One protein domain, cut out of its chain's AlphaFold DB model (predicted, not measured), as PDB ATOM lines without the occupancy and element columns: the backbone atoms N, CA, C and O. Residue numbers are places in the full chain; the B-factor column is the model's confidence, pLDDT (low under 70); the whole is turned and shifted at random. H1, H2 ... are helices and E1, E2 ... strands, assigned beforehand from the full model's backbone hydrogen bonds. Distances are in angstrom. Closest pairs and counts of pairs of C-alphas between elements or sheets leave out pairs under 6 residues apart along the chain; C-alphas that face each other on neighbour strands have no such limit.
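Overview. This is residues 36 to 218 of the 300 residues of an uncharacterized protein of Burkholderia lata (strain ATCC 17760 / DSM 23089 / LMG 22485 / NCIMB 9086 / R18194 / 383) (UniProt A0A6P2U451). One long, twisted sheet of eight strands makes the body, with the long helix H1 and the short H2 covering one face as a second layer. H4 packs against H1 and grazes the sheet, H3 sits beside the strands, and residues 83 to 88 and 117 to 122 stick out as loops. The printed part has 183 residues, with four named helices and eight named strands that follow along the chain as H1 H2 E1 E2 E3 E4 H3 H4 E5 E6 E7 E8; the antiparallel sheet runs E1 E2 E3 E4 E8 E7 E6 E5. The class is mixed, helices and strands; the whole is compact, with a radius of gyration of the C-alphas of 17.5 A, yet elongated, spanning 54 by 35 by 32 A.

Along the chain. The strands are E1, residues 71 to 80, 26.4 A; E2, 93 to 101, 24.4 A; E3, 128 to 135, 23.3 A; E4, 142 to 148, 19.3 A; E5, 169 to 172; E6, 181 to 190, 25.6 A; E7, 195 to 203, 25.9 A; and E8, 209 to 217, 23.3 A. The helices are H1, residues 36 to 54, 27.1 A; H2, 60 to 66; H3, 150 to 153; and H4, 158 to 164. C-alpha 36 is at (292.392, 316.859, 272.244) and C-alpha 217 at (275.120, 339.020, 292.786).

Arrangement. E1 to E4 form one meander, each strand the antiparallel neighbour of the one before, and E5 to E8 another. Pairs within hydrogen-bond range include N 74 and O 98 at 3.0 A between E1 and E2, N 97 and O 133 at 2.8 A between E2 and E3, and N 146 and O 130 at 2.8 A between E3 and E4. E4 of the one meander and E8 of the other are antiparallel neighbours, with N 145 and O 214 within hydrogen-bond range at 2.9 A. N 199 and O 213 are 2.8 A apart between E8 and E7, N 200 and O 184 2.7 A between E7 and E6, and N 169 and O 185 2.8 A between E6 and E5. H1 is on the sheet at a height of 11.2 A, over E7, along the strands at 12 degrees on the local plane; only just is it not over E8, on which 2 of its C-alphas fall. H2, on the same face at a height of 9.0 A, is only just over E2, with 3 C-alphas on it. Residues 47 to 51 of H1 touch H2, the closest C-alphas being those of Val 51 and Arg 66, 6.7 A; this helical hairpin has a tilt of 38 degrees, only just steep. Residues 38 to 46 of H1 touch H4, about perpendicular at 74 degrees, the closest C-alphas being those of Asp 42 and Ala 164, 4.9 A. H4 only grazes the sheet, with residues 158 to 162; H3, on the same face as H1, is over none of the strands. In H1, H2 and H4 every O i to N i+4 pair is within hydrogen-bond range; H3 is too short for one.

Size, cuts and confidence. The C-alphas farthest apart are those of Val 36 and Val 87, 58.5 A. The printed part has no cut. The long links are E1 to E2, 12 residues, and E2 to E3, 26 residues. Mean pLDDT of the printed part is 80.1; it is under 70 at residues 73 to 94, 103, 115 to 125, 137 to 139 and 172 to 180.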
ATOM      1  N   VAL A  36     291.773 316.734 270.914       91.94
ATOM      2  CA  VAL A  36     292.392 316.859 272.244       91.94
ATOM      3  C   VAL A  36     292.220 318.282 272.762       91.94
ATOM      4  O   VAL A  36     291.811 318.479 273.906       91.94
ATOM      5  N   ARG A  37     292.478 319.281 271.908       91.88
ATOM      6  CA  ARG A  37     292.250 320.692 272.246       91.88
ATOM      7  C   ARG A  37     290.781 320.957 272.557       91.88
ATOM      8  O   ARG A  37     290.480 321.612 273.552       91.88
ATOM      9  N   THR A  38     289.875 320.471 271.709       94.31
ATOM     10  CA  THR A  38     288.436 320.687 271.883       94.31
ATOM     11  C   THR A  38     287.924 320.048 273.166       94.31
ATOM     12  O   THR A  38     287.248 320.735 273.917       94.31
ATOM     13  N   ALA A  39     288.307 318.805 273.480       94.56
ATOM     14  CA  ALA A  39     287.903 318.168 274.735       94.56
ATOM     15  C   ALA A  39     288.378 318.961 275.968       94.56
ATOM     16  O   ALA A  39     287.587 319.231 276.867       94.56
ATOM     17  N   LEU A  40     289.639 319.411 275.975       94.56
ATOM     18  CA  LEU A  40     290.196 320.203 277.075       94.56
ATOM     19  C   LEU A  40     289.446 321.531 277.285       94.56
ATOM     20  O   LEU A  40     289.141 321.895 278.421       94.56
ATOM     21  N   ILE A  41     289.149 322.260 276.204       95.12
ATOM     22  CA  ILE A  41     288.417 323.532 276.297       95.12
ATOM     23  C   ILE A  41     286.954 323.291 276.686       95.12
ATOM     24  O   ILE A  41     286.435 324.012 277.536       95.12
ATOM     25  N   ASP A  42     286.301 322.277 276.119       95.69
ATOM     26  CA  ASP A  42     284.920 321.935 276.451       95.69
ATOM     27  C   ASP A  42     284.775 321.582 277.936       95.69
ATOM     28  O   ASP A  42     283.863 322.084 278.591       95.69
ATOM     29  N   ASP A  43     285.672 320.760 278.481       95.38
ATOM     30  CA  ASP A  43     285.649 320.367 279.894       95.38
ATOM     31  C   ASP A  43     285.900 321.563 280.819       95.38
ATOM     32  O   ASP A  43     285.230 321.712 281.845       95.38
ATOM     33  N   PHE A  44     286.816 322.459 280.436       95.38
ATOM     34  CA  PHE A  44     287.047 323.718 281.140       95.38
ATOM     35  C   PHE A  44     285.786 324.592 281.165       95.38
ATOM     36  O   PHE A  44     285.329 324.994 282.236       95.38
ATOM     37  N   VAL A  45     285.194 324.865 279.999       95.62
ATOM     38  CA  VAL A  45     284.014 325.735 279.886       95.62
ATOM     39  C   VAL A  45     282.806 325.121 280.596       95.62
ATOM     40  O   VAL A  45     282.097 325.841 281.297       95.62
ATOM     41  N   LYS A  46     282.590 323.804 280.480       94.88
ATOM     42  CA  LYS A  46     281.510 323.092 281.184       94.88
ATOM     43  C   LYS A  46     281.660 323.191 282.694       94.88
ATOM     44  O   LYS A  46     280.702 323.560 283.358       94.88
ATOM     45  N   ARG A  47     282.864 322.975 283.234       95.38
ATOM     46  CA  ARG A  47     283.119 323.115 284.676       95.38
ATOM     47  C   ARG A  47     282.783 324.519 285.183       95.38
ATOM     48  O   ARG A  47     282.180 324.666 286.242       95.38
ATOM     49  N   LEU A  48     283.139 325.555 284.423       95.75
ATOM     50  CA  LEU A  48     282.783 326.934 284.758       95.75
ATOM     51  C   LEU A  48     281.273 327.189 284.657       95.75
ATOM     52  O   LEU A  48     280.698 327.851 285.522       95.75
ATOM     53  N   ALA A  49     280.617 326.644 283.634       95.94
ATOM     54  CA  ALA A  49     279.169 326.725 283.493       95.94
ATOM     55  C   ALA A  49     278.448 326.013 284.650       95.94
ATOM     56  O   ALA A  49     277.471 326.546 285.166       95.94
ATOM     57  N   ASP A  50     278.952 324.872 285.119       96.12
ATOM     58  CA  ASP A  50     278.394 324.140 286.260       96.12
ATOM     59  C   ASP A  50     278.475 324.951 287.557       96.12
ATOM     60  O   ASP A  50     277.518 324.969 288.334       96.12
ATOM     61  N   VAL A  51     279.578 325.673 287.783       96.25
ATOM     62  CA  VAL A  51     279.675 326.633 288.895       96.25
ATOM     63  C   VAL A  51     278.638 327.741 288.728       96.25
ATOM     64  O   VAL A  51     277.862 327.987 289.652       96.25
ATOM     65  N   ALA A  52     278.545 328.353 287.544       95.81
ATOM     66  CA  ALA A  52     277.585 329.425 287.288       95.81
ATOM     67  C   ALA A  52     276.113 328.979 287.448       95.81
ATOM     68  O   ALA A  52     275.265 329.744 287.910       95.81
ATOM     69  N   ASN A  53     275.808 327.732 287.086       96.38
ATOM     70  CA  ASN A  53     274.470 327.143 287.155       96.38
ATOM     71  C   ASN A  53     274.109 326.617 288.550       96.38
ATOM     72  O   ASN A  53     272.928 326.437 288.836       96.38
ATOM     73  N   SER A  54     275.093 326.379 289.421       96.19
ATOM     74  CA  SER A  54     274.835 325.955 290.802       96.19
ATOM     75  C   SER A  54     274.239 327.073 291.660       96.19
ATOM     76  O   SER A  54     273.384 326.817 292.502       96.19
ATOM     77  N   GLY A  55     274.669 328.321 291.438       92.75
ATOM     78  CA  GLY A  55     274.300 329.448 292.296       92.75
ATOM     79  C   GLY A  55     274.843 329.353 293.726       92.75
ATOM     80  O   GLY A  55     274.306 329.982 294.638       92.75
ATOM     81  N   GLU A  56     275.892 328.560 293.932       94.25
ATOM     82  CA  GLU A  56     276.493 328.300 295.241       94.25
ATOM     83  C   GLU A  56     277.701 329.208 295.518       94.25
ATOM     84  O   GLU A  56     278.411 328.992 296.487       94.25
ATOM     85  N   MET A  57     277.940 330.263 294.725       94.81
ATOM     86  CA  MET A  57     279.159 331.081 294.845       94.81
ATOM     87  C   MET A  57     279.260 331.914 296.122       94.81
ATOM     88  O   MET A  57     280.311 332.495 296.367       94.81
ATOM     89  N   PHE A  58     278.210 332.002 296.935       93.19
ATOM     90  CA  PHE A  58     278.313 332.572 298.284       93.19
ATOM     91  C   PHE A  58     278.823 331.557 299.316       93.19
ATOM     92  O   PHE A  58     279.258 331.955 300.392       93.19
ATOM     93  N   ASP A  59     278.781 330.266 298.985       92.25
ATOM     94  CA  ASP A  59     279.342 329.171 299.764       92.25
ATOM     95  C   ASP A  59     280.709 328.791 299.177       92.25
ATOM     96  O   ASP A  59     280.836 328.203 298.094       92.25
ATOM     97  N   VAL A  60     281.755 329.177 299.909       89.81
ATOM     98  CA  VAL A  60     283.147 328.939 299.523       89.81
ATOM     99  C   VAL A  60     283.418 327.438 299.383       89.81
ATOM    100  O   VAL A  60     284.028 327.021 298.399       89.81
ATOM    101  N   ASP A  61     282.952 326.623 300.330       90.62
ATOM    102  CA  ASP A  61     283.202 325.181 300.355       90.62
ATOM    103  C   ASP A  61     282.541 324.488 299.165       90.62
ATOM    104  O   ASP A  61     283.199 323.738 298.438       90.62
ATOM    105  N   ALA A  62     281.263 324.782 298.923       92.69
ATOM    106  CA  ALA A  62     280.523 324.219 297.797       92.69
ATOM    107  C   ALA A  62     281.166 324.602 296.453       92.69
ATOM    108  O   ALA A  62     281.358 323.749 295.578       92.69
ATOM    109  N   THR A  63     281.580 325.866 296.311       93.25
ATOM    110  CA  THR A  63     282.237 326.370 295.096       93.25
ATOM    111  C   THR A  63     283.578 325.683 294.850       93.25
ATOM    112  O   THR A  63     283.837 325.209 293.741       93.25
ATOM    113  N   MET A  64     284.431 325.581 295.874       90.75
ATOM    114  CA  MET A  64     285.754 324.960 295.742       90.75
ATOM    115  C   MET A  64     285.653 323.452 295.516       90.75
ATOM    116  O   MET A  64     286.398 322.908 294.702       90.75
ATOM    117  N   HIS A  65     284.690 322.782 296.153       90.50
ATOM    118  CA  HIS A  65     284.411 321.370 295.906       90.50
ATOM    119  C   HIS A  65     284.017 321.118 294.444       90.50
ATOM    120  O   HIS A  65     284.548 320.211 293.805       90.50
ATOM    121  N   ARG A  66     283.151 321.964 293.873       91.75
ATOM    122  CA  ARG A  66     282.727 321.873 292.465       91.75
ATOM    123  C   ARG A  66     283.871 322.136 291.479       91.75
ATOM    124  O   ARG A  66     283.919 321.556 290.392       91.75
ATOM    125  N   LEU A  67     284.827 322.973 291.870       90.38
ATOM    126  CA  LEU A  67     286.054 323.219 291.111       90.38
ATOM    127  C   LEU A  67     287.122 322.128 291.287       90.38
ATOM    128  O   LEU A  67     288.114 322.159 290.557       90.38
ATOM    129  N   ASP A  68     286.908 321.165 292.189       89.38
ATOM    130  CA  ASP A  68     287.903 320.176 292.624       89.38
ATOM    131  C   ASP A  68     289.199 320.845 293.123       89.38
ATOM    132  O   ASP A  68     290.315 320.527 292.709       89.38
ATOM    133  N   LEU A  69     289.033 321.854 293.985       86.19
ATOM    134  CA  LEU A  69     290.117 322.673 294.513       86.19
ATOM    135  C   LEU A  69     290.286 322.494 296.013       86.19
ATOM    136  O   LEU A  69     289.362 322.675 296.808       86.19
ATOM    137  N   ARG A  70     291.529 322.231 296.412       84.69
ATOM    138  CA  ARG A  70     291.958 322.461 297.788       84.69
ATOM    139  C   ARG A  70     292.224 323.942 297.965       84.69
ATOM    140  O   ARG A  70     292.804 324.590 297.093       84.69
ATOM    141  N   TYR A  71     291.814 324.467 299.107       84.81
ATOM    142  CA  TYR A  71     291.917 325.887 299.354       84.81
ATOM    143  C   TYR A  71     292.194 326.186 300.824       84.81
ATOM    144  O   TYR A  71     291.937 325.375 301.717       84.81
ATOM    145  N   ARG A  72     292.727 327.381 301.065       75.31
ATOM    146  CA  ARG A  72     292.784 328.009 302.377       75.31
ATOM    147  C   ARG A  72     292.015 329.322 302.286       75.31
ATOM    148  O   ARG A  72     292.448 330.250 301.603       75.31
ATOM    149  N   ALA A  73     290.878 329.413 302.971       66.19
ATOM    150  CA  ALA A  73     290.216 330.701 303.147       66.19
ATOM    151  C   ALA A  73     291.139 331.622 303.952       66.19
ATOM    152  O   ALA A  73     291.631 331.248 305.019       66.19
ATOM    153  N   VAL A  74     291.380 332.819 303.429       68.88
ATOM    154  CA  VAL A  74     292.085 333.884 304.136       68.88
ATOM    155  C   VAL A  74     291.041 334.946 304.458       68.88
ATOM    156  O   VAL A  74     290.364 335.456 303.567       68.88
ATOM    157  N   ASN A  75     290.842 335.218 305.747       61.06
ATOM    158  CA  ASN A  75     289.659 335.942 306.199       61.06
ATOM    159  C   ASN A  75     289.898 337.433 306.479       61.06
ATOM    160  O   ASN A  75     290.804 337.787 307.230       61.06
ATOM    161  N   ILE A  76     288.950 338.218 305.948       58.22
ATOM    162  CA  ILE A  76     288.378 339.496 306.401       58.22
ATOM    163  C   ILE A  76     289.363 340.659 306.507       58.22
ATOM    164  O   ILE A  76     289.646 341.171 307.590       58.22
ATOM    165  N   ASP A  77     289.777 341.168 305.349       55.31
ATOM    166  CA  ASP A  77     290.127 342.583 305.277       55.31
ATOM    167  C   ASP A  77     288.830 343.391 305.334       55.31
ATOM    168  O   ASP A  77     288.005 343.341 304.421       55.31
ATOM    169  N   SER A  78     288.636 344.126 306.429       55.06
ATOM    170  CA  SER A  78     287.587 345.134 306.506       55.06
ATOM    171  C   SER A  78     288.089 346.407 305.831       55.06
ATOM    172  O   SER A  78     288.749 347.231 306.469       55.06
ATOM    173  N   THR A  79     287.829 346.571 304.539       58.34
ATOM    174  CA  THR A  79     288.174 347.817 303.849       58.34
ATOM    175  C   THR A  79     287.099 348.876 304.113       58.34
ATOM    176  O   THR A  79     285.901 348.587 303.991       58.34
ATOM    177  N   PRO A  80     287.486 350.102 304.520       55.19
ATOM    178  CA  PRO A  80     286.546 351.211 304.618       55.19
ATOM    179  C   PRO A  80     286.021 351.570 303.220       55.19
ATOM    180  O   PRO A  80     286.758 351.495 302.234       55.19
ATOM    181  N   PHE A  81     284.748 351.963 303.124       51.97
ATOM    182  CA  PHE A  81     284.184 352.494 301.879       51.97
ATOM    183  C   PHE A  81     284.940 353.757 301.416       51.97
ATOM    184  O   PHE A  81     285.525 354.485 302.219       51.97
ATOM    185  N   ALA A  82     284.919 354.033 300.106       51.81
ATOM    186  CA  ALA A  82     285.496 355.251 299.532       51.81
ATOM    187  C   ALA A  82     284.921 356.524 300.208       51.81
ATOM    188  O   ALA A  82     283.734 356.548 300.538       51.81
ATOM    189  N   PRO A  83     285.715 357.603 300.361       48.19
ATOM    190  CA  PRO A  83     285.420 358.747 301.242       48.19
ATOM    191  C   PRO A  83     284.216 359.628 300.851       48.19
ATOM    192  O   PRO A  83     283.958 360.630 301.511       48.19
ATOM    193  N   ASN A  84     283.454 359.275 299.813       48.03
ATOM    194  CA  ASN A  84     282.352 360.091 299.291       48.03
ATOM    195  C   ASN A  84     280.976 359.741 299.894       48.03
ATOM    196  O   ASN A  84     279.953 360.148 299.348       48.03
ATOM    197  N   CYS A  85     280.916 358.979 300.988       49.28
ATOM    198  CA  CYS A  85     279.664 358.780 301.718       49.28
ATOM    199  C   CYS A  85     279.441 359.957 302.685       49.28
ATOM    200  O   CYS A  85     280.252 360.232 303.569       49.28
ATOM    201  N   HIS A  86     278.334 360.680 302.520       44.06
ATOM    202  CA  HIS A  86     277.923 361.690 303.489       44.06
ATOM    203  C   HIS A  86     277.315 361.005 304.732       44.06
ATOM    204  O   HIS A  86     276.468 360.123 304.628       44.06
ATOM    205  N   VAL A  87     277.785 361.438 305.908       43.09
ATOM    206  CA  VAL A  87     277.255 361.234 307.276       43.09
ATOM    207  C   VAL A  87     277.454 359.860 307.961       43.09
ATOM    208  O   VAL A  87     277.567 359.863 309.179       43.09
ATOM    209  N   ASP A  88     277.671 358.734 307.264       46.22
ATOM    210  CA  ASP A  88     277.816 357.397 307.914       46.22
ATOM    211  C   ASP A  88     279.020 356.547 307.423       46.22
ATOM    212  O   ASP A  88     278.924 355.332 307.230       46.22
ATOM    213  N   CYS A  89     280.180 357.163 307.174       44.22
ATOM    214  CA  CYS A  89     281.354 356.467 306.615       44.22
ATOM    215  C   CYS A  89     282.053 355.487 307.570       44.22
ATOM    216  O   CYS A  89     282.538 354.447 307.128       44.22
ATOM    217  N   GLU A  90     282.148 355.802 308.865       40.38
ATOM    218  CA  GLU A  90     282.994 355.031 309.793       40.38
ATOM    219  C   GLU A  90     282.419 353.646 310.145       40.38
ATOM    220  O   GLU A  90     283.153 352.754 310.578       40.38
ATOM    221  N   SER A  91     281.122 353.435 309.910       45.22
ATOM    222  CA  SER A  91     280.399 352.204 310.249       45.22
ATOM    223  C   SER A  91     280.249 351.225 309.078       45.22
ATOM    224  O   SER A  91     279.823 350.086 309.283       45.22
ATOM    225  N   ARG A  92     280.629 351.612 307.851       55.06
ATOM    226  CA  ARG A  92     280.482 350.759 306.665       55.06
ATOM    227  C   ARG A  92     281.811 350.078 306.343       55.06
ATOM    228  O   ARG A  92     282.714 350.672 305.762       55.06
ATOM    229  N   ARG A  93     281.939 348.816 306.748       57.81
ATOM    230  CA  ARG A  93     283.079 347.940 306.445       57.81
ATOM    231  C   ARG A  93     282.631 346.836 305.501       57.81
ATOM    232  O   ARG A  93     281.648 346.168 305.801       57.81
ATOM    233  N   ILE A  94     283.334 346.637 304.389       65.94
ATOM    234  CA  ILE A  94     283.103 345.469 303.530       65.94
ATOM    235  C   ILE A  94     283.853 344.302 304.153       65.94
ATOM    236  O   ILE A  94     285.073 344.362 304.279       65.94
ATOM    237  N   ASN A  95     283.139 343.248 304.541       75.75
ATOM    238  CA  ASN A  95     283.793 342.001 304.909       75.75
ATOM    239  C   ASN A  95     284.079 341.235 303.622       75.75
ATOM    240  O   ASN A  95     283.158 340.697 303.006       75.75
ATOM    241  N   ARG A  96     285.347 341.219 303.206       82.00
ATOM    242  CA  ARG A  96     285.795 340.445 302.048       82.00
ATOM    243  C   ARG A  96     286.399 339.120 302.494       82.00
ATOM    244  O   ARG A  96     287.390 339.092 303.225       82.00
ATOM    245  N   THR A  97     285.835 338.032 301.997       82.56
ATOM    246  CA  THR A  97     286.444 336.705 302.056       82.56
ATOM    247  C   THR A  97     287.262 336.513 300.789       82.56
ATOM    248  O   THR A  97     286.692 336.488 299.701       82.56
ATOM    249  N   THR A  98     288.583 336.370 300.913       82.56
ATOM    250  CA  THR A  98     289.466 336.055 299.782       82.56
ATOM    251  C   THR A  98     289.962 334.627 299.932       82.56
ATOM    252  O   THR A  98     290.413 334.214 301.001       82.56
ATOM    253  N   VAL A  99     289.916 333.850 298.859       81.38
ATOM    254  CA  VAL A  99     290.412 332.475 298.896       81.38
ATOM    255  C   VAL A  99     291.787 332.390 298.264       81.38
ATOM    256  O   VAL A  99     291.962 332.664 297.080       81.38
ATOM    257  N   ALA A 100     292.758 331.948 299.063       78.50
ATOM    258  CA  ALA A 100     294.025 331.458 298.553       78.50
ATOM    259  C   ALA A 100     293.848 329.970 298.222       78.50
ATOM    260  O   ALA A 100     293.890 329.111 299.106       78.50
ATOM    261  N   ALA A 101     293.592 329.668 296.953       71.19
ATOM    262  CA  ALA A 101     293.579 328.299 296.452       71.19
ATOM    263  C   ALA A 101     294.895 327.986 295.741       71.19
ATOM    264  O   ALA A 101     295.528 328.876 295.163       71.19
ATOM    265  N   ASP A 102     295.279 326.713 295.754       71.56
ATOM    266  CA  ASP A 102     296.278 326.237 294.806       71.56
ATOM    267  C   ASP A 102     295.726 326.426 293.386       71.56
ATOM    268  O   ASP A 102     294.518 326.310 293.153       71.56
ATOM    269  N   THR A 103     296.595 326.720 292.416       69.62
ATOM    270  CA  THR A 103     296.171 326.739 291.013       69.62
ATOM    271  C   THR A 103     295.548 325.380 290.678       69.62
ATOM    272  O   THR A 103     296.180 324.355 290.967       69.62
ATOM    273  N   PRO A 104     294.346 325.335 290.071       73.75
ATOM    274  CA  PRO A 104     293.726 324.067 289.730       73.75
ATOM    275  C   PRO A 104     294.681 323.223 288.900       73.75
ATOM    276  O   PRO A 104     295.271 323.715 287.939       73.75
ATOM    277  N   SER A 105     294.835 321.947 289.251       78.31
ATOM    278  CA  SER A 105     295.715 321.026 288.518       78.31
ATOM    279  C   SER A 105     295.321 320.915 287.043       78.31
ATOM    280  O   SER A 105     296.176 320.751 286.178       78.31
ATOM    281  N   TRP A 106     294.029 321.076 286.755       83.25
ATOM    282  CA  TRP A 106     293.467 321.120 285.411       83.25
ATOM    283  C   TRP A 106     293.648 322.482 284.709       83.25
ATOM    284  O   TRP A 106     293.461 322.558 283.499       83.25
ATOM    285  N   TYR A 107     294.034 323.545 285.426       87.44
ATOM    286  CA  TYR A 107     294.281 324.894 284.898       87.44
ATOM    287  C   TYR A 107     295.778 325.218 284.863       87.44
ATOM    288  O   TYR A 107     296.281 326.102 285.557       87.44
ATOM    289  N   GLN A 108     296.509 324.473 284.044       85.00
ATOM    290  CA  GLN A 108     297.950 324.638 283.868       85.00
ATOM    291  C   GLN A 108     298.287 324.946 282.409       85.00
ATOM    292  O   GLN A 108     297.509 324.595 281.522       85.00
ATOM    293  N   PRO A 109     299.427 325.601 282.128       85.62
ATOM    294  CA  PRO A 109     299.832 325.866 280.756       85.62
ATOM    295  C   PRO A 109     299.817 324.604 279.890       85.62
ATOM    296  O   PRO A 109     300.412 323.591 280.255       85.62
ATOM    297  N   THR A 110     299.154 324.668 278.735       85.88
ATOM    298  CA  THR A 110     299.071 323.543 277.795       85.88
ATOM    299  C   THR A 110     299.896 323.803 276.538       85.88
ATOM    300  O   THR A 110     300.322 324.924 276.259       85.88
ATOM    301  N   GLN A 111     300.068 322.769 275.711       81.31
ATOM    302  CA  GLN A 111     300.657 322.908 274.373       81.31
ATOM    303  C   GLN A 111     299.822 323.780 273.414       81.31
ATOM    304  O   GLN A 111     300.317 324.181 272.366       81.31
ATOM    305  N   PHE A 112     298.567 324.082 273.765       85.19
ATOM    306  CA  PHE A 112     297.656 324.922 272.982       85.19
ATOM    307  C   PHE A 112     297.698 326.397 273.404       85.19
ATOM    308  O   PHE A 112     296.859 327.193 272.968       85.19
ATOM    309  N   ALA A 113     298.637 326.763 274.280       81.06
ATOM    310  CA  ALA A 113     298.886 328.141 274.666       81.06
ATOM    311  C   ALA A 113     299.256 328.994 273.445       81.06
ATOM    312  O   ALA A 113     299.953 328.556 272.529       81.06
ATOM    313  N   TRP A 114     298.808 330.244 273.454       72.62
ATOM    314  CA  TRP A 114     299.034 331.185 272.373       72.62
ATOM    315  C   TRP A 114     299.595 332.484 272.907       72.62
ATOM    316  O   TRP A 114     298.895 333.326 273.463       72.62
ATOM    317  N   ILE A 115     300.894 332.651 272.723       64.50
ATOM    318  CA  ILE A 115     301.601 333.858 273.120       64.50
ATOM    319  C   ILE A 115     301.838 334.624 271.825       64.50
ATOM    320  O   ILE A 115     302.509 334.114 270.927       64.50
ATOM    321  N   SER A 116     301.242 335.812 271.682       54.16
ATOM    322  CA  SER A 116     301.472 336.618 270.485       54.16
ATOM    323  C   SER A 116     302.977 336.889 270.347       54.16
ATOM    324  O   SER A 116     303.677 337.206 271.309       54.16
ATOM    325  N   SER A 117     303.504 336.724 269.135       45.16
ATOM    326  CA  SER A 117     304.926 336.911 268.823       45.16
ATOM    327  C   SER A 117     305.366 338.384 268.834       45.16
ATOM    328  O   SER A 117     306.532 338.683 268.573       45.16
ATOM    329  N   ALA A 118     304.466 339.313 269.175       45.94
ATOM    330  CA  ALA A 118     304.766 340.726 269.351       45.94
ATOM    331  C   ALA A 118     305.423 340.955 270.725       45.94
ATOM    332  O   ALA A 118     304.768 341.270 271.711       45.94
ATOM    333  N   SER A 119     306.739 340.733 270.776       39.00
ATOM    334  CA  SER A 119     307.667 341.226 271.803       39.00
ATOM    335  C   SER A 119     307.193 341.108 273.260       39.00
ATOM    336  O   SER A 119     306.911 342.107 273.913       39.00
ATOM    337  N   THR A 120     307.137 339.881 273.780       38.12
ATOM    338  CA  THR A 120     307.569 339.489 275.143       38.12
ATOM    339  C   THR A 120     307.143 338.042 275.404       38.12
ATOM    340  O   THR A 120     306.253 337.743 276.198       38.12
ATOM    341  N   ALA A 121     307.835 337.096 274.762       41.38
ATOM    342  CA  ALA A 121     307.628 335.663 275.000       41.38
ATOM    343  C   ALA A 121     307.777 335.263 276.496       41.38
ATOM    344  O   ALA A 121     307.233 334.239 276.913       41.38
ATOM    345  N   ASN A 122     308.373 336.131 277.329       42.12
ATOM    346  CA  ASN A 122     308.576 335.943 278.770       42.12
ATOM    347  C   ASN A 122     307.764 336.867 279.714       42.12
ATOM    348  O   ASN A 122     308.017 336.800 280.910       42.12
ATOM    349  N   ALA A 123     306.822 337.716 279.259       51.16
ATOM    350  CA  ALA A 123     306.178 338.699 280.168       51.16
ATOM    351  C   ALA A 123     304.676 338.509 280.450       51.16
ATOM    352  O   ALA A 123     304.135 339.236 281.279       51.16
ATOM    353  N   ALA A 124     303.986 337.561 279.808       57.56
ATOM    354  CA  ALA A 124     302.601 337.281 280.201       57.56
ATOM    355  C   ALA A 124     302.601 336.477 281.516       57.56
ATOM    356  O   ALA A 124     303.276 335.440 281.557       57.56
ATOM    357  N   PRO A 125     301.897 336.949 282.564       68.38
ATOM    358  CA  PRO A 125     301.908 336.320 283.877       68.38
ATOM    359  C   PRO A 125     301.417 334.865 283.805       68.38
ATOM    360  O   PRO A 125     300.729 334.486 282.851       68.38
ATOM    361  N   PRO A 126     301.805 334.015 284.775       74.75
ATOM    362  CA  PRO A 126     301.279 332.658 284.850       74.75
ATOM    363  C   PRO A 126     299.743 332.683 284.966       74.75
ATOM    364  O   PRO A 126     299.198 333.669 285.468       74.75
ATOM    365  N   PRO A 127     299.039 331.620 284.527       81.81
ATOM    366  CA  PRO A 127     297.610 331.479 284.776       81.81
ATOM    367  C   PRO A 127     297.307 331.664 286.263       81.81
ATOM    368  O   PRO A 127     297.905 330.991 287.105       81.81
ATOM    369  N   THR A 128     296.411 332.594 286.587       84.62
ATOM    370  CA  THR A 128     296.015 332.853 287.977       84.62
ATOM    371  C   THR A 128     294.538 332.598 288.190       84.62
ATOM    372  O   THR A 128     293.729 332.659 287.262       84.62
ATOM    373  N   PHE A 129     294.219 332.322 289.447       88.44
ATOM    374  CA  PHE A 129     292.890 332.089 289.972       88.44
ATOM    375  C   PHE A 129     292.649 333.078 291.111       88.44
ATOM    376  O   PHE A 129     293.509 333.240 291.978       88.44
ATOM    377  N   GLU A 130     291.491 333.723 291.113       90.06
ATOM    378  CA  GLU A 130     291.051 334.617 292.179       90.06
ATOM    379  C   GLU A 130     289.589 334.319 292.503       90.06
ATOM    380  O   GLU A 130     288.757 334.207 291.602       90.06
ATOM    381  N   TYR A 131     289.270 334.206 293.789       91.25
ATOM    382  CA  TYR A 131     287.895 334.090 294.245       91.25
ATOM    383  C   TYR A 131     287.665 334.938 295.492       91.25
ATOM    384  O   TYR A 131     288.428 334.864 296.464       91.25
ATOM    385  N   THR A 132     286.610 335.747 295.441       91.25
ATOM    386  CA  THR A 132     286.254 336.712 296.482       91.25
ATOM    387  C   THR A 132     284.758 336.696 296.753       91.25
ATOM    388  O   THR A 132     283.969 336.646 295.808       91.25
ATOM    389  N   VAL A 133     284.374 336.842 298.020       91.19
ATOM    390  CA  VAL A 133     282.991 337.104 298.438       91.19
ATOM    391  C   VAL A 133     282.958 338.385 299.268       91.19
ATOM    392  O   VAL A 133     283.600 338.467 300.313       91.19
ATOM    393  N   ASP A 134     282.222 339.380 298.789       88.38
ATOM    394  CA  ASP A 134     282.039 340.681 299.420       88.38
ATOM    395  C   ASP A 134     280.699 340.721 300.161       88.38
ATOM    396  O   ASP A 134     279.635 340.606 299.548       88.38
ATOM    397  N   HIS A 135     280.757 340.934 301.478       83.31
ATOM    398  CA  HIS A 135     279.603 341.122 302.362       83.31
ATOM    399  C   HIS A 135     279.567 342.559 302.901       83.31
ATOM    400  O   HIS A 135     280.045 342.836 304.009       83.31
ATOM    401  N   PRO A 136     279.053 343.515 302.120       76.31
ATOM    402  CA  PRO A 136     278.865 344.876 302.597       76.31
ATOM    403  C   PRO A 136     277.703 344.955 303.620       76.31
ATOM    404  O   PRO A 136     276.759 344.172 303.553       76.31
ATOM    405  N   PRO A 137     277.727 345.901 304.578       60.78
ATOM    406  CA  PRO A 137     276.873 345.862 305.773       60.78
ATOM    407  C   PRO A 137     275.424 346.315 305.540       60.78
ATOM    408  O   PRO A 137     274.560 346.057 306.371       60.78
ATOM    409  N   GLN A 138     275.152 347.005 304.430       64.94
ATOM    410  CA  GLN A 138     273.819 347.506 304.051       64.94
ATOM    411  C   GLN A 138     273.446 347.138 302.606       64.94
ATOM    412  O   GLN A 138     272.394 347.528 302.103       64.94
ATOM    413  N   ASP A 139     274.318 346.392 301.939       66.00
ATOM    414  CA  ASP A 139     274.244 346.080 300.520       66.00
ATOM    415  C   ASP A 139     274.117 344.565 300.331       66.00
ATOM    416  O   ASP A 139     274.269 343.760 301.248       66.00
ATOM    417  N   THR A 140     273.831 344.183 299.098       80.69
ATOM    418  CA  THR A 140     273.783 342.794 298.657       80.69
ATOM    419  C   THR A 140     275.162 342.148 298.627       80.69
ATOM    420  O   THR A 140     276.145 342.779 298.239       80.69
ATOM    421  N   THR A 141     275.217 340.862 298.972       89.06
ATOM    422  CA  THR A 141     276.423 340.041 298.818       89.06
ATOM    423  C   THR A 141     276.764 339.865 297.339       89.06
ATOM    424  O   THR A 141     275.876 339.632 296.512       89.06
ATOM    425  N   HIS A 142     278.056 339.940 297.026       93.00
ATOM    426  CA  HIS A 142     278.604 339.725 295.692       93.00
ATOM    427  C   HIS A 142     279.752 338.715 295.751       93.00
ATOM    428  O   HIS A 142     280.641 338.843 296.583       93.00
ATOM    429  N   ALA A 143     279.747 337.721 294.869       94.62
ATOM    430  CA  ALA A 143     280.830 336.761 294.726       94.62
ATOM    431  C   ALA A 143     281.399 336.806 293.312       94.62
ATOM    432  O   ALA A 143     280.658 336.860 292.331       94.62
ATOM    433  N   MET A 144     282.721 336.730 293.216       95.56
ATOM    434  CA  MET A 144     283.454 336.731 291.959       95.56
ATOM    435  C   MET A 144     284.447 335.582 291.951       95.56
ATOM    436  O   MET A 144     285.204 335.399 292.899       95.56
ATOM    437  N   LEU A 145     284.472 334.850 290.845       94.50
ATOM    438  CA  LEU A 145     285.471 333.847 290.517       94.50
ATOM    439  C   LEU A 145     286.125 334.238 289.193       94.50
ATOM    440  O   LEU A 145     285.427 334.417 288.199       94.50
ATOM    441  N   LYS A 146     287.447 334.367 289.159       94.50
ATOM    442  CA  LYS A 146     288.189 334.886 288.013       94.50
ATOM    443  C   LYS A 146     289.384 333.999 287.677       94.50
ATOM    444  O   LYS A 146     290.179 333.658 288.548       94.50
ATOM    445  N   PHE A 147     289.540 333.691 286.393       93.44
ATOM    446  CA  PHE A 147     290.729 333.048 285.837       93.44
ATOM    447  C   PHE A 147     291.379 334.000 284.836       93.44
ATOM    448  O   PHE A 147     290.705 334.491 283.928       93.44
ATOM    449  N   THR A 148     292.677 334.266 284.989       90.44
ATOM    450  CA  THR A 148     293.414 335.200 284.122       90.44
ATOM    451  C   THR A 148     294.566 334.527 283.398       90.44
ATOM    452  O   THR A 148     295.055 333.480 283.813       90.44
ATOM    453  N   SER A 149     295.036 335.166 282.326       87.50
ATOM    454  CA  SER A 149     296.075 334.630 281.443       87.50
ATOM    455  C   SER A 149     295.626 333.342 280.750       87.50
ATOM    456  O   SER A 149     296.409 332.407 280.578       87.50
ATOM    457  N   LEU A 150     294.364 333.296 280.305       90.06
ATOM    458  CA  LEU A 150     293.812 332.154 279.571       90.06
ATOM    459  C   LEU A 150     294.651 331.803 278.344       90.06
ATOM    460  O   LEU A 150     294.873 330.626 278.094       90.06
ATOM    461  N   GLN A 151     295.233 332.785 277.659       86.62
ATOM    462  CA  GLN A 151     296.136 332.548 276.534       86.62
ATOM    463  C   GLN A 151     297.380 331.711 276.893       86.62
ATOM    464  O   GLN A 151     297.965 331.082 276.012       86.62
ATOM    465  N   ARG A 152     297.790 331.668 278.172       84.44
ATOM    466  CA  ARG A 152     298.859 330.785 278.679       84.44
ATOM    467  C   ARG A 152     298.345 329.390 279.032       84.44
ATOM    468  O   ARG A 152     299.125 328.452 278.951       84.44
ATOM    469  N   PHE A 153     297.072 329.253 279.398       89.19
ATOM    470  CA  PHE A 153     296.401 327.963 279.566       89.19
ATOM    471  C   PHE A 153     296.157 327.312 278.198       89.19
ATOM    472  O   PHE A 153     296.794 326.317 277.866       89.19
ATOM    473  N   ALA A 154     295.303 327.914 277.375       90.19
ATOM    474  CA  ALA A 154     295.001 327.516 276.006       90.19
ATOM    475  C   ALA A 154     294.403 328.714 275.257       90.19
ATOM    476  O   ALA A 154     293.678 329.521 275.839       90.19
ATOM    477  N   CYS A 155     294.635 328.833 273.950       90.81
ATOM    478  CA  CYS A 155     293.883 329.815 273.172       90.81
ATOM    479  C   CYS A 155     292.422 329.391 273.036       90.81
ATOM    480  O   CYS A 155     292.092 328.602 272.155       90.81
ATOM    481  N   ILE A 156     291.562 329.926 273.896       93.62
ATOM    482  CA  ILE A 156     290.111 329.750 273.829       93.62
ATOM    483  C   ILE A 156     289.548 330.854 272.941       93.62
ATOM    484  O   ILE A 156     289.697 332.030 273.264       93.62
ATOM    485  N   THR A 157     288.922 330.492 271.827       92.81
ATOM    486  CA  THR A 157     288.269 331.440 270.917       92.81
ATOM    487  C   THR A 157     286.778 331.555 271.211       92.81
ATOM    488  O   THR A 157     286.194 330.707 271.882       92.81
ATOM    489  N   GLU A 158     286.122 332.572 270.652       92.44
ATOM    490  CA  GLU A 158     284.659 332.688 270.715       92.44
ATOM    491  C   GLU A 158     283.947 331.452 270.153       92.44
ATOM    492  O   GLU A 158     282.937 331.022 270.702       92.44
ATOM    493  N   ALA A 159     284.485 330.859 269.081       92.81
ATOM    494  CA  ALA A 159     283.919 329.657 268.486       92.81
ATOM    495  C   ALA A 159     284.008 328.462 269.444       92.81
ATOM    496  O   ALA A 159     283.061 327.683 269.515       92.81
ATOM    497  N   ASP A 160     285.097 328.342 270.213       95.38
ATOM    498  CA  ASP A 160     285.214 327.302 271.241       95.38
ATOM    499  C   ASP A 160     284.217 327.538 272.383       95.38
ATOM    500  O   ASP A 160     283.578 326.598 272.846       95.38
ATOM    501  N   VAL A 161     284.020 328.798 272.798       94.44
ATOM    502  CA  VAL A 161     283.018 329.137 273.822       94.44
ATOM    503  C   VAL A 161     281.610 328.788 273.340       94.44
ATOM    504  O   VAL A 161     280.859 328.176 274.086       94.44
ATOM    505  N   VAL A 162     281.239 329.130 272.101       94.50
ATOM    506  CA  VAL A 162     279.918 328.783 271.539       94.50
ATOM    507  C   VAL A 162     279.760 327.273 271.362       94.50
ATOM    508  O   VAL A 162     278.665 326.754 271.577       94.50
ATOM    509  N   HIS A 163     280.829 326.570 270.983       95.56
ATOM    510  CA  HIS A 163     280.830 325.114 270.857       95.56
ATOM    511  C   HIS A 163     280.516 324.441 272.199       95.56
ATOM    512  O   HIS A 163     279.596 323.629 272.282       95.56
ATOM    513  N   ALA A 164     281.233 324.827 273.255       95.38
ATOM    514  CA  ALA A 164     281.049 324.267 274.588       95.38
ATOM    515  C   ALA A 164     279.774 324.773 275.287       95.38
ATOM    516  O   ALA A 164     279.169 324.052 276.082       95.38
ATOM    517  N   LEU A 165     279.363 326.010 274.994       94.00
ATOM    518  CA  LEU A 165     278.243 326.706 275.623       94.00
ATOM    519  C   LEU A 165     277.363 327.392 274.560       94.00
ATOM    520  O   LEU A 165     277.488 328.597 274.320       94.00
ATOM    521  N   PRO A 166     276.409 326.669 273.943       93.06
ATOM    522  CA  PRO A 166     275.591 327.201 272.848       93.06
ATOM    523  C   PRO A 166     274.692 328.389 273.223       93.06
ATOM    524  O   PRO A 166     274.201 329.100 272.341       93.06
ATOM    525  N   THR A 167     274.462 328.617 274.519       91.31
ATOM    526  CA  THR A 167     273.730 329.770 275.068       91.31
ATOM    527  C   THR A 167     274.598 331.022 275.203       91.31
ATOM    528  O   THR A 167     274.073 332.088 275.530       91.31
ATOM    529  N   ALA A 168     275.909 330.928 274.962       91.31
ATOM    530  CA  ALA A 168     276.813 332.063 275.023       91.31
ATOM    531  C   ALA A 168     276.536 333.053 273.884       91.31
ATOM    532  O   ALA A 168     276.331 332.681 272.721       91.31
ATOM    533  N   ARG A 169     276.500 334.337 274.227       90.56
ATOM    534  CA  ARG A 169     276.258 335.457 273.317       90.56
ATOM    535  C   ARG A 169     277.164 336.619 273.711       90.56
ATOM    536  O   ARG A 169     277.723 336.650 274.804       90.56
ATOM    537  N   GLN A 170     277.289 337.607 272.834       86.81
ATOM    538  CA  GLN A 170     277.954 338.853 273.194       86.81
ATOM    539  C   GLN A 170     277.101 339.589 274.238       86.81
ATOM    540  O   GLN A 170     275.959 339.942 273.956       86.81
ATOM    541  N   THR A 171     277.642 339.793 275.442       74.25
ATOM    542  CA  THR A 171     276.911 340.362 276.594       74.25
ATOM    543  C   THR A 171     277.123 341.869 276.765       74.25
ATOM    544  O   THR A 171     276.427 342.496 277.559       74.25
ATOM    545  N   GLY A 172     278.035 342.480 275.999       63.31
ATOM    546  CA  GLY A 172     278.271 343.927 275.981       63.31
ATOM    547  C   GLY A 172     279.751 344.305 275.873       63.31
ATOM    548  O   GLY A 172     280.601 343.470 275.565       63.31
ATOM    549  N   GLY A 173     280.049 345.582 276.117       50.03
ATOM    550  CA  GLY A 173     281.393 346.143 276.292       50.03
ATOM    551  C   GLY A 173     281.354 347.180 277.421       50.03
ATOM    552  O   GLY A 173     280.335 347.846 277.592       50.03
ATOM    553  N   SER A 174     282.419 347.279 278.223       38.50
ATOM    554  CA  SER A 174     282.496 348.200 279.373       38.50
ATOM    555  C   SER A 174     282.119 349.640 278.984       38.50
ATOM    556  O   SER A 174     282.638 350.175 277.998       38.50
ATOM    557  N   ILE A 175     281.238 350.282 279.765       37.69
ATOM    558  CA  ILE A 175     280.935 351.714 279.641       37.69
ATOM    559  C   ILE A 175     282.227 352.480 279.963       37.69
ATOM    560  O   ILE A 175     282.652 352.538 281.111       37.69
ATOM    561  N   GLY A 176     282.866 353.031 278.927       40.72
ATOM    562  CA  GLY A 176     284.125 353.784 279.016       40.72
ATOM    563  C   GLY A 176     285.300 353.181 278.235       40.72
ATOM    564  O   GLY A 176     286.221 353.914 277.891       40.72
ATOM    565  N   ALA A 177     285.249 351.893 277.872       41.66
ATOM    566  CA  ALA A 177     286.269 351.233 277.041       41.66
ATOM    567  C   ALA A 177     285.700 350.298 275.941       41.66
ATOM    568  O   ALA A 177     286.266 349.227 275.701       41.66
ATOM    569  N   PRO A 178     284.612 350.653 275.222       48.75
ATOM    570  CA  PRO A 178     283.962 349.746 274.267       48.75
ATOM    571  C   PRO A 178     284.805 349.414 273.019       48.75
ATOM    572  O   PRO A 178     284.361 348.648 272.169       48.75
ATOM    573  N   PHE A 179     286.012 349.975 272.874       54.50
ATOM    574  CA  PHE A 179     286.831 349.842 271.663       54.50
ATOM    575  C   PHE A 179     287.973 348.823 271.769       54.50
ATOM    576  O   PHE A 179     288.557 348.485 270.739       54.50
ATOM    577  N   ALA A 180     288.294 348.350 272.978       63.94
ATOM    578  CA  ALA A 180     289.430 347.454 273.209       63.94
ATOM    579  C   ALA A 180     289.023 346.038 273.632       63.94
ATOM    580  O   ALA A 180     289.773 345.110 273.356       63.94
ATOM    581  N   ILE A 181     287.847 345.860 274.248       75.25
ATOM    582  CA  ILE A 181     287.447 344.599 274.884       75.25
ATOM    583  C   ILE A 181     286.070 344.162 274.385       75.25
ATOM    584  O   ILE A 181     285.119 344.947 274.371       75.25
ATOM    585  N   LYS A 182     285.951 342.884 274.034       84.12
ATOM    586  CA  LYS A 182     284.699 342.195 273.730       84.12
ATOM    587  C   LYS A 182     284.364 341.213 274.850       84.12
ATOM    588  O   LYS A 182     285.195 340.383 275.213       84.12
ATOM    589  N   LEU A 183     283.139 341.306 275.372       87.50
ATOM    590  CA  LEU A 183     282.615 340.397 276.391       87.50
ATOM    591  C   LEU A 183     281.687 339.372 275.751       87.50
ATOM    592  O   LEU A 183     280.783 339.724 274.986       87.50
ATOM    593  N   PHE A 184     281.907 338.103 276.070       89.25
ATOM    594  CA  PHE A 184     281.138 336.996 275.520       89.25
ATOM    595  C   PHE A 184     280.792 336.004 276.621       89.25
ATOM    596  O   PHE A 184     281.678 335.546 277.328       89.25
ATOM    597  N   GLY A 185     279.524 335.672 276.809       91.12
ATOM    598  CA  GLY A 185     279.121 334.934 277.997       91.12
ATOM    599  C   GLY A 185     277.674 334.488 277.989       91.12
ATOM    600  O   GLY A 185     276.947 334.684 277.016       91.12
ATOM    601  N   THR A 186     277.248 333.883 279.087       93.00
ATOM    602  CA  THR A 186     275.866 333.466 279.299       93.00
ATOM    603  C   THR A 186     275.423 333.769 280.724       93.00
ATOM    604  O   THR A 186     276.242 333.932 281.632       93.00
ATOM    605  N   GLN A 187     274.110 333.843 280.912       93.25
ATOM    606  CA  GLN A 187     273.509 333.892 282.236       93.25
ATOM    607  C   GLN A 187     273.443 332.467 282.798       93.25
ATOM    608  O   GLN A 187     272.987 331.556 282.109       93.25
ATOM    609  N   GLY A 188     273.932 332.292 284.023       93.25
ATOM    610  CA  GLY A 188     273.795 331.064 284.800       93.25
ATOM    611  C   GLY A 188     272.462 331.030 285.549       93.25
ATOM    612  O   GLY A 188     271.433 331.493 285.047       93.25
ATOM    613  N   LEU A 189     272.468 330.518 286.784       94.75
ATOM    614  CA  LEU A 189     271.254 330.468 287.599       94.75
ATOM    615  C   LEU A 189     270.774 331.878 287.965       94.75
ATOM    616  O   LEU A 189     271.559 332.767 288.283       94.75
ATOM    617  N   THR A 190     269.463 332.102 287.927       92.62
ATOM    618  CA  THR A 190     268.834 333.328 288.428       92.62
ATOM    619  C   THR A 190     267.542 332.980 289.142       92.62
ATOM    620  O   THR A 190     266.730 332.213 288.629       92.62
ATOM    621  N   ASN A 191     267.363 333.533 290.335       93.12
ATOM    622  CA  ASN A 191     266.199 333.321 291.184       93.12
ATOM    623  C   ASN A 191     265.862 334.609 291.955       93.12
ATOM    624  O   ASN A 191     266.351 335.696 291.643       93.12
ATOM    625  N   ASP A 192     264.995 334.514 292.959       91.94
ATOM    626  CA  ASP A 192     264.632 335.657 293.796       91.94
ATOM    627  C   ASP A 192     265.813 336.249 294.576       91.94
ATOM    628  O   ASP A 192     265.853 337.458 294.790       91.94
ATOM    629  N   ASN A 193     266.794 335.435 294.959       91.12
ATOM    630  CA  ASN A 193     267.862 335.835 295.868       91.12
ATOM    631  C   ASN A 193     269.121 336.329 295.156       91.12
ATOM    632  O   ASN A 193     269.860 337.105 295.749       91.12
ATOM    633  N   PHE A 194     269.385 335.884 293.927       93.44
ATOM    634  CA  PHE A 194     270.568 336.273 293.160       93.44
ATOM    635  C   PHE A 194     270.408 335.985 291.668       93.44
ATOM    636  O   PHE A 194     269.479 335.300 291.235       93.44
ATOM    637  N   GLY A 195     271.363 336.466 290.878       94.19
ATOM    638  CA  GLY A 195     271.661 335.875 289.580       94.19
ATOM    639  C   GLY A 195     273.158 335.676 289.394       94.19
ATOM    640  O   GLY A 195     273.951 336.259 290.137       94.19
ATOM    641  N   THR A 196     273.510 334.850 288.413       95.62
ATOM    642  CA  THR A 196     274.890 334.480 288.101       95.62
ATOM    643  C   THR A 196     275.194 334.670 286.611       95.62
ATOM    644  O   THR A 196     274.332 334.422 285.766       95.62
ATOM    645  N   TRP A 197     276.419 335.069 286.257       94.69
ATOM    646  CA  TRP A 197     276.898 335.203 284.871       94.69
ATOM    647  C   TRP A 197     278.261 334.563 284.706       94.69
ATOM    648  O   TRP A 197     279.122 334.755 285.551       94.69
ATOM    649  N   LEU A 198     278.473 333.887 283.579       96.06
ATOM    650  CA  LEU A 198     279.780 333.440 283.103       96.06
ATOM    651  C   LEU A 198     280.153 334.287 281.890       96.06
ATOM    652  O   LEU A 198     279.415 334.305 280.907       96.06
ATOM    653  N   THR A 199     281.291 334.970 281.937       95.56
ATOM    654  CA  THR A 199     281.739 335.869 280.867       95.56
ATOM    655  C   THR A 199     283.204 335.614 280.529       95.56
ATOM    656  O   THR A 199     284.002 335.285 281.397       95.56
ATOM    657  N   PHE A 200     283.561 335.762 279.262       94.81
ATOM    658  CA  PHE A 200     284.907 335.693 278.711       94.81
ATOM    659  C   PHE A 200     285.267 337.058 278.128       94.81
ATOM    660  O   PHE A 200     284.440 337.699 277.472       94.81
ATOM    661  N   TRP A 201     286.509 337.481 278.340       92.56
ATOM    662  CA  TRP A 201     287.043 338.744 277.846       92.56
ATOM    663  C   TRP A 201     288.020 338.485 276.714       92.56
ATOM    664  O   TRP A 201     288.978 337.725 276.865       92.56
ATOM    665  N   PHE A 202     287.806 339.177 275.604       88.50
ATOM    666  CA  PHE A 202     288.682 339.161 274.444       88.50
ATOM    667  C   PHE A 202     289.169 340.577 274.172       88.50
ATOM    668  O   PHE A 202     288.354 341.491 274.048       88.50
ATOM    669  N   ASP A 203     290.475 340.760 274.017       83.50
ATOM    670  CA  ASP A 203     290.980 341.983 273.401       83.50
ATOM    671  C   ASP A 203     290.605 342.002 271.920       83.50
ATOM    672  O   ASP A 203     290.649 340.974 271.246       83.50
ATOM    673  N   ARG A 204     290.300 343.181 271.377       75.00
ATOM    674  CA  ARG A 204     289.891 343.363 269.975       75.00
ATOM    675  C   ARG A 204     290.867 342.733 268.975       75.00
ATOM    676  O   ARG A 204     290.447 342.201 267.949       75.00
ATOM    677  N   ASP A 205     292.161 342.793 269.278       75.19
ATOM    678  CA  ASP A 205     293.215 342.295 268.397       75.19
ATOM    679  C   ASP A 205     293.615 340.839 268.683       75.19
ATOM    680  O   ASP A 205     294.388 340.255 267.918       75.19
ATOM    681  N   SER A 206     293.036 340.204 269.705       81.00
ATOM    682  CA  SER A 206     293.290 338.811 270.074       81.00
ATOM    683  C   SER A 206     292.104 337.918 269.712       81.00
ATOM    684  O   SER A 206     290.958 338.221 270.016       81.00
ATOM    685  N   SER A 207     292.372 336.770 269.091       84.62
ATOM    686  CA  SER A 207     291.366 335.709 268.938       84.62
ATOM    687  C   SER A 207     291.220 334.846 270.192       84.62
ATOM    688  O   SER A 207     290.283 334.061 270.275       84.62
ATOM    689  N   CYS A 208     292.159 334.952 271.135       88.19
ATOM    690  CA  CYS A 208     292.176 334.178 272.370       88.19
ATOM    691  C   CYS A 208     291.605 335.013 273.516       88.19
ATOM    692  O   CYS A 208     291.984 336.180 273.672       88.19
ATOM    693  N   ALA A 209     290.753 334.399 274.330       91.12
ATOM    694  CA  ALA A 209     290.294 334.968 275.584       91.12
ATOM    695  C   ALA A 209     291.491 335.253 276.501       91.12
ATOM    696  O   ALA A 209     292.460 334.490 276.530       91.12
ATOM    697  N   LEU A 210     291.408 336.350 277.246       89.62
ATOM    698  CA  LEU A 210     292.407 336.755 278.234       89.62
ATOM    699  C   LEU A 210     292.024 336.320 279.641       89.62
ATOM    700  O   LEU A 210     292.856 335.836 280.411       89.62
ATOM    701  N   GLU A 211     290.750 336.492 279.965       92.69
ATOM    702  CA  GLU A 211     290.184 336.145 281.256       92.69
ATOM    703  C   GLU A 211     288.771 335.592 281.097       92.69
ATOM    704  O   GLU A 211     288.078 335.841 280.105       92.69
ATOM    705  N   VAL A 212     288.360 334.830 282.100       95.62
ATOM    706  CA  VAL A 212     286.982 334.396 282.296       95.62
ATOM    707  C   VAL A 212     286.595 334.698 283.733       95.62
ATOM    708  O   VAL A 212     287.396 334.527 284.655       95.62
ATOM    709  N   LYS A 213     285.372 335.183 283.913       95.75
ATOM    710  CA  LYS A 213     284.818 335.572 285.206       95.75
ATOM    711  C   LYS A 213     283.445 334.948 285.369       95.75
ATOM    712  O   LYS A 213     282.637 334.987 284.440       95.75
ATOM    713  N   ILE A 214     283.191 334.423 286.557       96.62
ATOM    714  CA  ILE A 214     281.857 334.099 287.032       96.62
ATOM    715  C   ILE A 214     281.512 335.101 288.130       96.62
ATOM    716  O   ILE A 214     282.317 335.326 289.033       96.62
ATOM    717  N   GLU A 215     280.348 335.728 288.034       96.31
ATOM    718  CA  GLU A 215     279.832 336.656 289.045       96.31
ATOM    719  C   GLU A 215     278.488 336.164 289.541       96.31
ATOM    720  O   GLU A 215     277.638 335.840 288.719       96.31
ATOM    721  N   GLN A 216     278.290 336.164 290.856       96.38
ATOM    722  CA  GLN A 216     276.999 335.952 291.496       96.38
ATOM    723  C   GLN A 216     276.668 337.163 292.365       96.38
ATOM    724  O   GLN A 216     277.448 337.548 293.234       96.38
ATOM    725  N   ASP A 217     275.500 337.759 292.147       93.69
ATOM    726  CA  ASP A 217     275.120 339.020 292.786       93.69
ATOM    727  C   ASP A 217     273.671 338.979 293.277       93.69
ATOM    728  O   ASP A 217     272.748 338.714 292.493       93.69
ATOM    729  N   GLN A 218     273.439 339.285 294.562       92.00
ATOM    730  CA  GLN A 218     272.065 339.392 295.068       92.00
ATOM    731  C   GLN A 218     271.326 340.611 294.501       92.00
ATOM    732  O   GLN A 218     270.101 340.556 294.387       92.00
TER     733      GLN A 218